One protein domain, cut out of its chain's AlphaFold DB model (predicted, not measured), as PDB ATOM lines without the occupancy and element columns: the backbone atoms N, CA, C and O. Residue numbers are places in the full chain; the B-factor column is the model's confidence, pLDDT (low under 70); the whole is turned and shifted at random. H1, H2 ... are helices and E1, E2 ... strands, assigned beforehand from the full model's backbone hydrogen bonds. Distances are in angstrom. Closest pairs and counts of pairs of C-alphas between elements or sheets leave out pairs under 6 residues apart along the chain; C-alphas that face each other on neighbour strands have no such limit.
ATOM      1  N   TRP A   9      32.337  99.924  55.281       75.94
ATOM      2  CA  TRP A   9      33.235 100.240  56.396       75.94
ATOM      3  C   TRP A   9      34.034 101.542  56.241       75.94
ATOM      4  O   TRP A   9      34.702 101.960  57.178       75.94
ATOM      5  N   HIS A  10      33.985 102.204  55.079       82.25
ATOM      6  CA  HIS A  10      34.526 103.560  54.944       82.25
ATOM      7  C   HIS A  10      33.618 104.622  55.586       82.25
ATOM      8  O   HIS A  10      34.079 105.737  55.810       82.25
ATOM      9  N   PHE A  11      32.353 104.297  55.877       83.94
ATOM     10  CA  PHE A  11      31.376 105.234  56.446       83.94
ATOM     11  C   PHE A  11      30.874 104.829  57.832       83.94
ATOM     12  O   PHE A  11      30.514 105.699  58.622       83.94
ATOM     13  N   SER A  12      30.831 103.533  58.144       86.50
ATOM     14  CA  SER A  12      30.367 103.046  59.444       86.50
ATOM     15  C   SER A  12      31.061 101.754  59.864       86.50
ATOM     16  O   SER A  12      31.347 100.893  59.039       86.50
ATOM     17  N   ASP A  13      31.314 101.610  61.162       88.12
ATOM     18  CA  ASP A  13      31.762 100.345  61.743       88.12
ATOM     19  C   ASP A  13      30.573  99.378  61.860       88.12
ATOM     20  O   ASP A  13      29.428  99.810  62.017       88.12
ATOM     21  N   ILE A  14      30.826  98.069  61.816       87.25
ATOM     22  CA  ILE A  14      29.796  97.056  62.054       87.25
ATOM     23  C   ILE A  14      29.148  97.204  63.438       87.25
ATOM     24  O   ILE A  14      27.945  96.980  63.579       87.25
ATOM     25  N   ALA A  15      29.911  97.662  64.437       88.75
ATOM     26  CA  ALA A  15      29.403  97.947  65.775       88.75
ATOM     27  C   ALA A  15      28.290  99.010  65.770       88.75
ATOM     28  O   ALA A  15      27.363  98.918  66.569       88.75
ATOM     29  N   ASN A  16      28.310  99.957  64.824       91.00
ATOM     30  CA  ASN A  16      27.286 101.004  64.718       91.00
ATOM     31  C   ASN A  16      25.905 100.460  64.317       91.00
ATOM     32  O   ASN A  16      24.911 101.166  64.445       91.00
ATOM     33  N   TRP A  17      25.833  99.228  63.807       91.94
ATOM     34  CA  TRP A  17      24.587  98.596  63.363       91.94
ATOM     35  C   TRP A  17      24.000  97.633  64.402       91.94
ATOM     36  O   TRP A  17      22.887  97.131  64.233       91.94
ATOM     37  N   ARG A  18      24.728  97.377  65.491       93.12
ATOM     38  CA  ARG A  18      24.258  96.573  66.620       93.12
ATOM     39  C   ARG A  18      23.163  97.317  67.392       93.12
ATOM     40  O   ARG A  18      23.179  98.538  67.483       93.12
ATOM     41  N   GLY A  19      22.168  96.587  67.900       92.19
ATOM     42  CA  GLY A  19      20.975  97.170  68.534       92.19
ATOM     43  C   GLY A  19      19.949  97.788  67.571       92.19
ATOM     44  O   GLY A  19      18.933  98.314  68.026       92.19
ATOM     45  N   HIS A  20      20.175  97.708  66.257       93.25
ATOM     46  CA  HIS A  20      19.260  98.207  65.229       93.25
ATOM     47  C   HIS A  20      18.603  97.074  64.436       93.25
ATOM     48  O   HIS A  20      19.044  95.925  64.468       93.25
ATOM     49  N   ARG A  21      17.548  97.421  63.689       94.00
ATOM     50  CA  ARG A  21      16.939  96.548  62.679       94.00
ATOM     51  C   ARG A  21      17.734  96.661  61.382       94.00
ATOM     52  O   ARG A  21      17.865  97.763  60.854       94.00
ATOM     53  N   VAL A  22      18.256  95.547  60.876       90.62
ATOM     54  CA  VAL A  22      19.204  95.527  59.753       90.62
ATOM     55  C   VAL A  22      18.705  94.611  58.637       90.62
ATOM     56  O   VAL A  22      18.329  93.465  58.877       90.62
ATOM     57  N   HIS A  23      18.740  95.116  57.406       91.25
ATOM     58  CA  HIS A  23      18.568  94.334  56.182       91.25
ATOM     59  C   HIS A  23      19.936  94.217  55.497       91.25
ATOM     60  O   HIS A  23      20.562  95.235  55.200       91.25
ATOM     61  N   LEU A  24      20.425  92.994  55.268       88.94
ATOM     62  CA  LEU A  24      21.693  92.772  54.568       88.94
ATOM     63  C   LEU A  24      21.472  92.703  53.054       88.94
ATOM     64  O   LEU A  24      20.722  91.855  52.576       88.94
ATOM     65  N   LEU A  25      22.164  93.574  52.317       87.06
ATOM     66  CA  LEU A  25      22.099  93.649  50.860       87.06
ATOM     67  C   LEU A  25      23.383  93.109  50.223       87.06
ATOM     68  O   LEU A  25      24.495  93.542  50.535       87.06
ATOM     69  N   GLY A  26      23.211  92.195  49.276       84.94
ATOM     70  CA  GLY A  26      24.268  91.616  48.463       84.94
ATOM     71  C   GLY A  26      25.145  90.584  49.177       84.94
ATOM     72  O   GLY A  26      24.954  90.257  50.345       84.94
ATOM     73  N   ALA A  27      26.163  90.113  48.451       85.69
ATOM     74  CA  ALA A  27      27.119  89.074  48.857       85.69
ATOM     75  C   ALA A  27      26.538  87.651  48.977       85.69
ATOM     76  O   ALA A  27      25.345  87.441  49.139       85.69
ATOM     77  N   SER A  28      27.422  86.651  48.897       88.12
ATOM     78  CA  SER A  28      27.038  85.240  48.992       88.12
ATOM     79  C   SER A  28      26.524  84.859  50.382       88.12
ATOM     80  O   SER A  28      26.975  85.456  51.365       88.12
ATOM     81  N   PRO A  29      25.695  83.804  50.509       91.00
ATOM     82  CA  PRO A  29      25.196  83.328  51.798       91.00
ATOM     83  C   PRO A  29      26.285  83.105  52.847       91.00
ATOM     84  O   PRO A  29      26.142  83.491  54.002       91.00
ATOM     85  N   THR A  30      27.438  82.572  52.441       90.94
ATOM     86  CA  THR A  30      28.597  82.387  53.327       90.94
ATOM     87  C   THR A  30      29.157  83.698  53.879       90.94
ATOM     88  O   THR A  30      29.584  83.739  55.032       90.94
ATOM     89  N   LYS A  31      29.158  84.774  53.086       89.25
ATOM     90  CA  LYS A  31      29.604  86.105  53.520       89.25
ATOM     91  C   LYS A  31      28.549  86.776  54.391       89.25
ATOM     92  O   LYS A  31      28.893  87.281  55.453       89.25
ATOM     93  N   GLN A  32      27.286  86.720  53.977       91.56
ATOM     94  CA  GLN A  32      26.165  87.228  54.768       91.56
ATOM     95  C   GLN A  32      26.100  86.546  56.140       91.56
ATOM     96  O   GLN A  32      25.953  87.222  57.150       91.56
ATOM     97  N   TRP A  33      26.314  85.228  56.211       92.88
ATOM     98  CA  TRP A  33      26.336  84.497  57.478       92.88
ATOM     99  C   TRP A  33      27.414  84.995  58.440       92.88
ATOM    100  O   TRP A  33      27.139  85.152  59.625       92.88
ATOM    101  N   ARG A  34      28.624  85.298  57.949       92.00
ATOM    102  CA  ARG A  34      29.685  85.883  58.789       92.00
ATOM    103  C   ARG A  34      29.242  87.216  59.391       92.00
ATOM    104  O   ARG A  34      29.386  87.412  60.590       92.00
ATOM    105  N   VAL A  35      28.619  88.071  58.582       92.12
ATOM    106  CA  VAL A  35      28.088  89.364  59.039       92.12
ATOM    107  C   VAL A  35      26.963  89.181  60.061       92.12
ATOM    108  O   VAL A  35      26.952  89.866  61.079       92.12
ATOM    109  N   ILE A  36      26.051  88.222  59.856       93.25
ATOM    110  CA  ILE A  36      25.015  87.885  60.847       93.25
ATOM    111  C   ILE A  36      25.664  87.496  62.176       93.25
ATOM    112  O   ILE A  36      25.240  87.981  63.222       93.25
ATOM    113  N   GLN A  37      26.701  86.654  62.156       93.94
ATOM    114  CA  GLN A  37      27.403  86.266  63.380       93.94
ATOM    115  C   GLN A  37      28.026  87.480  64.082       93.94
ATOM    116  O   GLN A  37      27.831  87.647  65.282       93.94
ATOM    117  N   GLU A  38      28.692  88.369  63.346       92.19
ATOM    118  CA  GLU A  38      29.285  89.589  63.913       92.19
ATOM    119  C   GLU A  38      28.235  90.551  64.503       92.19
ATOM    120  O   GLU A  38      28.473  91.176  65.538       92.19
ATOM    121  N   LEU A  39      27.050  90.644  63.894       93.38
ATOM    122  CA  LEU A  39      25.968  91.524  64.346       93.38
ATOM    123  C   LEU A  39      25.140  90.958  65.505       93.38
ATOM    124  O   LEU A  39      24.545  91.731  66.255       93.38
ATOM    125  N   THR A  40      25.071  89.634  65.656       93.50
ATOM    126  CA  THR A  40      24.113  88.986  66.575       93.50
ATOM    127  C   THR A  40      24.765  88.232  67.726       93.50
ATOM    128  O   THR A  40      24.149  88.100  68.781       93.50
ATOM    129  N   GLN A  41      26.005  87.755  67.579       93.56
ATOM    130  CA  GLN A  41      26.662  87.019  68.657       93.56
ATOM    131  C   GLN A  41      27.101  87.958  69.792       93.56
ATOM    132  O   GLN A  41      27.336  89.153  69.556       93.56
ATOM    133  N   PRO A  42      27.221  87.442  71.030       93.62
ATOM    134  CA  PRO A  42      27.843  88.171  72.129       93.62
ATOM    135  C   PRO A  42      29.257  88.633  71.765       93.62
ATOM    136  O   PRO A  42      30.013  87.905  71.121       93.62
ATOM    137  N   ASN A  43      29.630  89.833  72.202       87.81
ATOM    138  CA  ASN A  43      30.955  90.405  71.980       87.81
ATOM    139  C   ASN A  43      31.563  90.926  73.297       87.81
ATOM    140  O   ASN A  43      30.893  90.984  74.328       87.81
ATOM    141  N   LEU A  44      32.854  91.276  73.273       90.81
ATOM    142  CA  LEU A  44      33.597  91.713  74.468       90.81
ATOM    143  C   LEU A  44      33.121  93.060  75.031       90.81
ATOM    144  O   LEU A  44      33.304  93.328  76.215       90.81
ATOM    145  N   THR A  45      32.536  93.902  74.184       88.62
ATOM    146  CA  THR A  45      31.992  95.219  74.535       88.62
ATOM    147  C   THR A  45      30.591  95.133  75.143       88.62
ATOM    148  O   THR A  45      30.146  96.091  75.771       88.62
ATOM    149  N   GLY A  46      29.919  93.982  75.030       89.25
ATOM    150  CA  GLY A  46      28.574  93.772  75.560       89.25
ATOM    151  C   GLY A  46      27.487  94.509  74.775       89.25
ATOM    152  O   GLY A  46      26.423  94.783  75.329       89.25
ATOM    153  N   ASP A  47      27.738  94.835  73.505       89.94
ATOM    154  CA  ASP A  47      26.776  95.563  72.677       89.94
ATOM    155  C   ASP A  47      25.532  94.699  72.407       89.94
ATOM    156  O   ASP A  47      25.663  93.491  72.148       89.94
ATOM    157  N   PRO A  48      24.320  95.288  72.383       92.31
ATOM    158  CA  PRO A  48      23.102  94.545  72.075       92.31
ATOM    159  C   PRO A  48      23.176  93.914  70.673       92.31
ATOM    160  O   PRO A  48      23.765  94.505  69.769       92.31
ATOM    161  N   PRO A  49      22.599  92.723  70.447       93.62
ATOM    162  CA  PRO A  49      22.555  92.131  69.113       93.62
ATOM    163  C   PRO A  49      21.691  92.971  68.160       93.62
ATOM    164  O   PRO A  49      20.752  93.645  68.588       93.62
ATOM    165  N   ALA A  50      21.997  92.936  66.864       93.56
ATOM    166  CA  ALA A  50      21.114  93.485  65.835       93.56
ATOM    167  C   ALA A  50      19.891  92.578  65.601       93.56
ATOM    168  O   ALA A  50      19.979  91.355  65.726       93.56
ATOM    169  N   ASP A  51      18.771  93.177  65.198       92.00
ATOM    170  CA  ASP A  51      17.578  92.475  64.717       92.00
ATOM    171  C   ASP A  51      17.652  92.342  63.187       92.00
ATOM    172  O   ASP A  51      17.495  93.322  62.456       92.00
ATOM    173  N   ILE A  52      17.954  91.142  62.686       89.88
ATOM    174  CA  ILE A  52      18.095  90.899  61.243       89.88
ATOM    175  C   ILE A  52      16.710  90.678  60.633       89.88
ATOM    176  O   ILE A  52      16.082  89.646  60.855       89.88
ATOM    177  N   ILE A  53      16.250  91.639  59.830       88.38
ATOM    178  CA  ILE A  53      14.879  91.661  59.290       88.38
ATOM    179  C   ILE A  53      14.774  91.219  57.829       88.38
ATOM    180  O   ILE A  53      13.668  91.076  57.313       88.38
ATOM    181  N   GLY A  54      15.904  91.030  57.147       88.31
ATOM    182  CA  GLY A  54      15.920  90.646  55.741       88.31
ATOM    183  C   GLY A  54      17.319  90.362  55.214       88.31
ATOM    184  O   GLY A  54      18.312  90.898  55.717       88.31
ATOM    185  N   LEU A  55      17.366  89.522  54.184       88.56
ATOM    186  CA  LEU A  55      18.546  89.183  53.401       88.56
ATOM    187  C   LEU A  55      18.147  89.263  51.931       88.56
ATOM    188  O   LEU A  55      17.194  88.595  51.530       88.56
ATOM    189  N   ASP A  56      18.886  90.028  51.140       85.44
ATOM    190  CA  ASP A  56      18.631  90.139  49.709       85.44
ATOM    191  C   ASP A  56      19.928  90.010  48.915       85.44
ATOM    192  O   ASP A  56      20.937  90.647  49.225       85.44
ATOM    193  N   TRP A  57      19.911  89.155  47.894       84.81
ATOM    194  CA  TRP A  57      20.989  89.033  46.925       84.81
ATOM    195  C   TRP A  57      20.523  88.333  45.643       84.81
ATOM    196  O   TRP A  57      20.191  87.149  45.632       84.81
ATOM    197  N   ASN A  58      20.616  89.047  44.525       81.38
ATOM    198  CA  ASN A  58      20.266  88.584  43.181       81.38
ATOM    199  C   ASN A  58      21.419  87.881  42.427       81.38
ATOM    200  O   ASN A  58      21.301  87.577  41.239       81.38
ATOM    201  N   GLY A  59      22.543  87.604  43.096       82.62
ATOM    202  CA  GLY A  59      23.740  87.054  42.454       82.62
ATOM    203  C   GLY A  59      23.599  85.711  41.723       82.62
ATOM    204  O   GLY A  59      24.335  85.543  40.753       82.62
ATOM    205  N   PRO A  60      22.693  84.774  42.090       88.19
ATOM    206  CA  PRO A  60      22.496  83.547  41.312       88.19
ATOM    207  C   PRO A  60      22.230  83.794  39.827       88.19
ATOM    208  O   PRO A  60      22.781  83.089  38.991       88.19
ATOM    209  N   GLN A  61      21.414  84.801  39.501       86.81
ATOM    210  CA  GLN A  61      21.058  85.120  38.119       86.81
ATOM    211  C   GLN A  61      22.285  85.605  37.344       86.81
ATOM    212  O   GLN A  61      22.623  85.047  36.306       86.81
ATOM    213  N   GLY A  62      22.989  86.608  37.879       84.94
ATOM    214  CA  GLY A  62      24.154  87.195  37.210       84.94
ATOM    215  C   GLY A  62      25.328  86.227  37.040       84.94
ATOM    216  O   GLY A  62      26.129  86.384  36.126       84.94
ATOM    217  N   ILE A  63      25.451  85.229  37.917       85.12
ATOM    218  CA  ILE A  63      26.527  84.234  37.839       85.12
ATOM    219  C   ILE A  63      26.139  83.034  36.968       85.12
ATOM    220  O   ILE A  63      27.004  82.461  36.312       85.12
ATOM    221  N   ALA A  64      24.846  82.733  36.833       87.56
ATOM    222  CA  ALA A  64      24.391  81.717  35.893       87.56
ATOM    223  C   ALA A  64      24.767  82.045  34.438       87.56
ATOM    224  O   ALA A  64      25.147  81.138  33.704       87.56
ATOM    225  N   TYR A  65      24.747  83.324  34.038       84.50
ATOM    226  CA  TYR A  65      25.231  83.766  32.717       84.50
ATOM    227  C   TYR A  65      26.720  83.495  32.482       84.50
ATOM    228  O   TYR A  65      27.163  83.422  31.343       84.50
ATOM    229  N   LYS A  66      27.489  83.290  33.555       85.88
ATOM    230  CA  LYS A  66      28.914  82.938  33.505       85.88
ATOM    231  C   LYS A  66      29.150  81.432  33.536       85.88
ATOM    232  O   LYS A  66      30.290  81.012  33.671       85.88
ATOM    233  N   GLY A  67      28.084  80.634  33.446       85.50
ATOM    234  CA  GLY A  67      28.170  79.179  33.492       85.50
ATOM    235  C   GLY A  67      28.430  78.623  34.889       85.50
ATOM    236  O   GLY A  67      28.818  77.471  35.006       85.50
ATOM    237  N   GLU A  68      28.200  79.388  35.960       89.56
ATOM    238  CA  GLU A  68      28.472  78.947  37.330       89.56
ATOM    239  C   GLU A  68      27.185  78.870  38.171       89.56
ATOM    240  O   GLU A  68      26.279  79.701  38.081       89.56
ATOM    241  N   SER A  69      27.121  77.877  39.057       92.12
ATOM    242  CA  SER A  69      26.094  77.719  40.089       92.12
ATOM    243  C   SER A  69      26.694  77.878  41.480       92.12
ATOM    244  O   SER A  69      27.854  77.545  41.722       92.12
ATOM    245  N   TRP A  70      25.910  78.391  42.423       92.88
ATOM    246  CA  TRP A  70      26.352  78.521  43.805       92.88
ATOM    247  C   TRP A  70      26.211  77.202  44.570       92.88
ATOM    248  O   TRP A  70      25.157  76.566  44.520       92.88
ATOM    249  N   SER A  71      27.229  76.856  45.359       89.69
ATOM    250  CA  SER A  71      27.173  75.840  46.410       89.69
ATOM    251  C   SER A  71      27.782  76.363  47.718       89.69
ATOM    252  O   SER A  71      28.445  77.407  47.760       89.69
ATOM    253  N   ARG A  72      27.602  75.605  48.808       87.44
ATOM    254  CA  ARG A  72      28.234  75.892  50.110       87.44
ATOM    255  C   ARG A  72      29.768  75.953  50.047       87.44
ATOM    256  O   ARG A  72      30.370  76.661  50.854       87.44
ATOM    257  N   ASP A  73      30.365  75.265  49.074       86.00
ATOM    258  CA  ASP A  73      31.814  75.187  48.856       86.00
ATOM    259  C   ASP A  73      32.327  76.263  47.883       86.00
ATOM    260  O   ASP A  73      33.533  76.402  47.683       86.00
ATOM    261  N   GLY A  74      31.428  77.069  47.311       84.50
ATOM    262  CA  GLY A  74      31.755  78.161  46.398       84.50
ATOM    263  C   GLY A  74      31.007  78.066  45.072       84.50
ATOM    264  O   GLY A  74      30.007  77.364  44.950       84.50
ATOM    265  N   TRP A  75      31.485  78.808  44.078       84.75
ATOM    266  CA  TRP A  75      30.975  78.711  42.712       84.75
ATOM    267  C   TRP A  75      31.444  77.406  42.072       84.75
ATOM    268  O   TRP A  75      32.569  76.968  42.312       84.75
ATOM    269  N   GLN A  76      30.547  76.757  41.339       88.56
ATOM    270  CA  GLN A  76      30.755  75.468  40.689       88.56
ATOM    271  C   GLN A  76      30.319  75.571  39.234       88.56
ATOM    272  O   GLN A  76      29.240  76.112  38.977       88.56
ATOM    273  N   ASP A  77      31.082  74.981  38.320       89.25
ATOM    274  CA  ASP A  77      30.719  74.933  36.904       89.25
ATOM    275  C   ASP A  77      29.333  74.299  36.693       89.25
ATOM    276  O   ASP A  77      28.907  73.354  37.378       89.25
ATOM    277  N   ALA A  78      28.605  74.860  35.735       86.50
ATOM    278  CA  ALA A  78      27.237  74.516  35.377       86.50
ATOM    279  C   ALA A  78      27.073  74.293  33.864       86.50
ATOM    280  O   ALA A  78      25.949  74.345  33.376       86.50
ATOM    281  N   ASP A  79      28.162  73.983  33.152       77.94
ATOM    282  CA  ASP A  79      28.277  73.859  31.684       77.94
ATOM    283  C   ASP A  79      27.196  73.013  30.985       77.94
ATOM    284  O   ASP A  79      26.960  73.160  29.789       77.94
ATOM    285  N   PHE A  80      26.520  72.122  31.715       80.31
ATOM    286  CA  PHE A  80      25.474  71.239  31.184       80.31
ATOM    287  C   PHE A  80      24.044  71.681  31.517       80.31
ATOM    288  O   PHE A  80      23.096  70.959  31.208       80.31
ATOM    289  N   LEU A  81      23.873  72.815  32.194       83.12
ATOM    290  CA  LEU A  81      22.583  73.323  32.646       83.12
ATOM    291  C   LEU A  81      22.204  74.584  31.878       83.12
ATOM    292  O   LEU A  81      23.027  75.456  31.606       83.12
ATOM    293  N   THR A  82      20.913  74.725  31.589       88.75
ATOM    294  CA  THR A  82      20.378  76.007  31.122       88.75
ATOM    295  C   THR A  82      20.486  77.062  32.229       88.75
ATOM    296  O   THR A  82      20.463  76.729  33.414       88.75
ATOM    297  N   ILE A  83      20.487  78.353  31.876       86.94
ATOM    298  CA  ILE A  83      20.484  79.464  32.852       86.94
ATOM    299  C   ILE A  83      19.417  79.264  33.937       86.94
ATOM    300  O   ILE A  83      19.693  79.366  35.132       86.94
ATOM    301  N   ARG A  84      18.191  78.900  33.536       89.88
ATOM    302  CA  ARG A  84      17.075  78.661  34.461       89.88
ATOM    303  C   ARG A  84      17.358  77.507  35.428       89.88
ATOM    304  O   ARG A  84      16.984  77.585  36.600       89.88
ATOM    305  N   GLU A  85      17.987  76.434  34.963       85.81
ATOM    306  CA  GLU A  85      18.362  75.294  35.805       85.81
ATOM    307  C   GLU A  85      19.519  75.636  36.744       85.81
ATOM    308  O   GLU A  85      19.451  75.305  37.929       85.81
ATOM    309  N   THR A  86      20.521  76.368  36.258       87.94
ATOM    310  CA  THR A  86      21.658  76.877  37.041       87.94
ATOM    311  C   THR A  86      21.193  77.770  38.191       87.94
ATOM    312  O   THR A  86      21.614  77.596  39.343       87.94
ATOM    313  N   VAL A  87      20.243  78.670  37.921       90.19
ATOM    314  CA  VAL A  87      19.619  79.526  38.940       90.19
ATOM    315  C   VAL A  87      18.827  78.694  39.942       90.19
ATOM    316  O   VAL A  87      19.024  78.837  41.149       90.19
ATOM    317  N   ARG A  88      17.972  77.770  39.478       91.75
ATOM    318  CA  ARG A  88      17.191  76.889  40.367       91.75
ATOM    319  C   ARG A  88      18.082  76.048  41.276       91.75
ATOM    320  O   ARG A  88      17.763  75.895  42.453       91.75
ATOM    321  N   ARG A  89      19.183  75.507  40.748       92.25
ATOM    322  CA  ARG A  89      20.174  74.752  41.525       92.25
ATOM    323  C   ARG A  89      20.783  75.626  42.617       92.25
ATOM    324  O   ARG A  89      20.743  75.240  43.781       92.25
ATOM    325  N   SER A  90      21.246  76.820  42.252       92.38
ATOM    326  CA  SER A  90      21.814  77.787  43.197       92.38
ATOM    327  C   SER A  90      20.822  78.138  44.308       92.38
ATOM    328  O   SER A  90      21.153  78.031  45.481       92.38
ATOM    329  N   LEU A  91      19.578  78.485  43.963       92.69
ATOM    330  CA  LEU A  91      18.551  78.848  44.947       92.69
ATOM    331  C   LEU A  91      18.201  77.695  45.901       92.69
ATOM    332  O   LEU A  91      17.976  77.940  47.085       92.69
ATOM    333  N   ARG A  92      18.187  76.442  45.424       92.62
ATOM    334  CA  ARG A  92      17.981  75.263  46.286       92.62
ATOM    335  C   ARG A  92      19.107  75.098  47.301       92.62
ATOM    336  O   ARG A  92      18.825  74.894  48.478       92.62
ATOM    337  N   GLU A  93      20.356  75.228  46.862       93.69
ATOM    338  CA  GLU A  93      21.521  75.181  47.753       93.69
ATOM    339  C   GLU A  93      21.485  76.322  48.778       93.69
ATOM    340  O   GLU A  93      21.715  76.099  49.966       93.69
ATOM    341  N   MET A  94      21.147  77.542  48.346       92.38
ATOM    342  CA  MET A  94      21.034  78.697  49.245       92.38
ATOM    343  C   MET A  94      19.938  78.500  50.287       92.38
ATOM    344  O   MET A  94      20.163  78.761  51.466       92.38
ATOM    345  N   ARG A  95      18.767  78.005  49.871       91.19
ATOM    346  CA  ARG A  95      17.679  77.667  50.788       91.19
ATOM    347  C   ARG A  95      18.145  76.654  51.832       91.19
ATOM    348  O   ARG A  95      18.027  76.934  53.021       91.19
ATOM    349  N   ALA A  96      18.741  75.540  51.403       92.31
ATOM    350  CA  ALA A  96      19.243  74.512  52.316       92.31
ATOM    351  C   ALA A  96      20.290  75.071  53.298       92.31
ATOM    352  O   ALA A  96      20.256  74.767  54.488       92.31
ATOM    353  N   PHE A  97      21.188  75.939  52.819       93.12
ATOM    354  CA  PHE A  97      22.183  76.614  53.655       93.12
ATOM    355  C   PHE A  97      21.546  77.454  54.774       93.12
ATOM    356  O   PHE A  97      22.051  77.450  55.904       93.12
ATOM    357  N   TRP A  98      20.456  78.167  54.472       92.06
ATOM    358  CA  TRP A  98      19.733  79.001  55.433       92.06
ATOM    359  C   TRP A  98      18.836  78.204  56.379       92.06
ATOM    360  O   TRP A  98      18.745  78.558  57.557       92.06
ATOM    361  N   GLU A  99      18.206  77.134  55.892       91.12
ATOM    362  CA  GLU A  99      17.414  76.205  56.708       91.12
ATOM    363  C   GLU A  99      18.292  75.533  57.769       91.12
ATOM    364  O   GLU A  99      17.948  75.553  58.950       91.12
ATOM    365  N   GLU A 100      19.479  75.051  57.384       93.00
ATOM    366  CA  GLU A 100      20.462  74.441  58.297       93.00
ATOM    367  C   GLU A 100      20.877  75.390  59.440       93.00
ATOM    368  O   GLU A 100      21.214  74.952  60.538       93.00
ATOM    369  N   ARG A 101      20.835  76.706  59.197       90.38
ATOM    370  CA  ARG A 101      21.219  77.756  60.158       90.38
ATOM    371  C   ARG A 101      20.046  78.334  60.943       90.38
ATOM    372  O   ARG A 101      20.260  79.231  61.754       90.38
ATOM    373  N   GLY A 102      18.825  77.860  60.694       87.56
ATOM    374  CA  GLY A 102      17.613  78.381  61.331       87.56
ATOM    375  C   GLY A 102      17.289  79.832  60.961       87.56
ATOM    376  O   GLY A 102      16.569  80.498  61.697       87.56
ATOM    377  N   VAL A 103      17.841  80.333  59.851       86.56
ATOM    378  CA  VAL A 103      17.581  81.691  59.339       86.56
ATOM    379  C   VAL A 103      16.409  81.685  58.364       86.56
ATOM    380  O   VAL A 103      15.664  82.660  58.280       86.56
ATOM    381  N   TRP A 104      16.241  80.589  57.619       86.50
ATOM    382  CA  TRP A 104      15.118  80.449  56.703       86.50
ATOM    383  C   TRP A 104      13.789  80.478  57.476       86.50
ATOM    384  O   TRP A 104      13.700  79.853  58.540       86.50
ATOM    385  N   PRO A 105      12.752  81.178  56.975       80.56
ATOM    386  CA  PRO A 105      11.445  81.182  57.616       80.56
ATOM    387  C   PRO A 105      10.929  79.759  57.823       80.56
ATOM    388  O   PRO A 105      11.028  78.915  56.933       80.56
ATOM    389  N   ALA A 106      10.351  79.502  58.996       77.50
ATOM    390  CA  ALA A 106       9.641  78.252  59.218       77.50
ATOM    391  C   ALA A 106       8.490  78.118  58.211       77.50
ATOM    392  O   ALA A 106       7.886  79.117  57.812       77.50
ATOM    393  N   GLU A 107       8.180  76.878  57.851       72.81
ATOM    394  CA  GLU A 107       7.050  76.543  56.992       72.81
ATOM    395  C   GLU A 107       5.761  77.215  57.500       72.81
ATOM    396  O   GLU A 107       5.490  77.252  58.707       72.81
ATOM    397  N   GLY A 108       5.003  77.822  56.588       66.62
ATOM    398  CA  GLY A 108       3.785  78.564  56.912       66.62
ATOM    399  C   GLY A 108       3.996  80.016  57.367       66.62
ATOM    400  O   GLY A 108       3.023  80.691  57.704       66.62
ATOM    401  N   LYS A 109       5.240  80.520  57.420       69.62
ATOM    402  CA  LYS A 109       5.543  81.906  57.839       69.62
ATOM    403  C   LYS A 109       5.981  82.820  56.705       69.62
ATOM    404  O   LYS A 109       6.150  84.021  56.943       69.62
ATOM    405  N   THR A 110       6.184  82.299  55.498       64.44
ATOM    406  CA  THR A 110       6.482  83.170  54.357       64.44
ATOM    407  C   THR A 110       5.252  84.020  54.003       64.44
ATOM    408  O   THR A 110       4.122  83.621  54.293       64.44
ATOM    409  N   PRO A 111       5.427  85.203  53.384       56.41
ATOM    410  CA  PRO A 111       4.301  86.040  52.983       56.41
ATOM    411  C   PRO A 111       3.270  85.303  52.122       56.41
ATOM    412  O   PRO A 111       2.094  85.467  52.384       56.41
ATOM    413  N   ILE A 112       3.688  84.453  51.177       52.97
ATOM    414  CA  ILE A 112       2.776  83.691  50.302       52.97
ATOM    415  C   ILE A 112       1.973  82.648  51.090       52.97
ATOM    416  O   ILE A 112       0.780  82.485  50.872       52.97
ATOM    417  N   GLU A 113       2.609  81.945  52.028       63.09
ATOM    418  CA  GLU A 113       1.915  80.947  52.853       63.09
ATOM    419  C   GLU A 113       0.972  81.599  53.872       63.09
ATOM    420  O   GLU A 113      -0.061  81.031  54.214       63.09
ATOM    421  N   ARG A 114       1.322  82.796  54.363       59.62
ATOM    422  CA  ARG A 114       0.537  83.538  55.359       59.62
ATOM    423  C   ARG A 114      -0.590  84.369  54.748       59.62
ATOM    424  O   ARG A 114      -1.606  84.570  55.403       59.62
ATOM    425  N   LEU A 115      -0.365  84.937  53.568       62.12
ATOM    426  CA  LEU A 115      -1.256  85.907  52.923       62.12
ATOM    427  C   LEU A 115      -2.026  85.296  51.746       62.12
ATOM    428  O   LEU A 115      -2.705  86.041  51.047       62.12
ATOM    429  N   GLU A 116      -1.933  83.971  51.566       54.41
ATOM    430  CA  GLU A 116      -2.453  83.231  50.409       54.41
ATOM    431  C   GLU A 116      -1.771  83.689  49.093       54.41
ATOM    432  O   GLU A 116      -0.941  84.610  49.109       54.41
TER     433      GLU A 116
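This is residues 9 to 116 of the 201 residues of an uncharacterized protein of Halorubrum sp. 48-1-W (UniProt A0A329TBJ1). The model shows two small lobes set end to end and loosely joined: in one, helix H2 packs on the parallel strand pair E1 and E2, with short H1 at one side; in the other, the long helix H4 and short H3 pack on the hairpin E3 and E4, mostly on E3. The tail of residues 106 to 116, with H5, sticks out from this body. The printed part has 108 residues with five named helices and four named strands, in the order H1 E1 H2 E2 H3 E3 E4 H4 H5, of mixed class. It is only just loose, close to compact, with a radius of gyration of the C-alphas of 16.1 A and spans of 50 by 39 by 23 A.

Begin with H1, residues 14 to 17, which touches H2, residues 29 to 40, through its residues 38 to 39 alone; the closest C-alphas are those of Ile 14 and Leu 39, 7.1 A apart. Next come E1, residues 21 to 25, and E2, residues 51 to 56, which are parallel neighbours at 19 degrees; look for N 22 and O 51 at 2.8 A and N 53 and O 22 at 2.9 A, both within hydrogen-bond range. E1, H2 and E2 make a strand-helix-strand unit, two parallel neighbour strands with a helix between them in the chain, and its crossover is right-handed. The closest C-alphas of H2 and E2 are those of Ile 36 and Ile 52, 7.6 A apart. Farther on, E3, residues 68 to 71, and E4, residues 74 to 77, form an antiparallel hairpin at 140 degrees, with N 69 and O 76 at 2.8 A. H4, residues 83 to 100, comes closest to E3 at the C-alphas of Trp 70 and Ser 90, 4.6 A apart. H3, residues 59 to 64, touches H4 through residues 83 to 91 of H4 alone, closest at the C-alphas of Ala 64 and Ile 83, 5.4 A apart, at a steep tilt of 39 degrees, opposite ways. H2 and H4 only just touch, with 3 pairs of C-alphas within 8 A, the closest being Pro 29 and Met 94 at 6.7 A. H5, residues 111 to 115, is apart from H4. In H2, H3, H4 and H5 every O i to N i+4 pair is within hydrogen-bond range; H1 is too short for such a pair.

Find C-alpha 14 at (29.796, 97.056, 62.054), where H1 begins. E1 runs 13.2 A, H2 15.9 A and E2 15.2 A. H4 starts at C-alpha 83, (20.484, 79.464, 32.852), and runs 25.9 A. H5 ends at C-alpha 115, (-1.256, 85.907, 52.923).

The C-alphas of Thr 45 and Phe 80 are the two farthest apart, 50.0 A. The printed part has no cut and no long link. Mean pLDDT of the printed part is 86.4, and residues 108 to 116 are under 70.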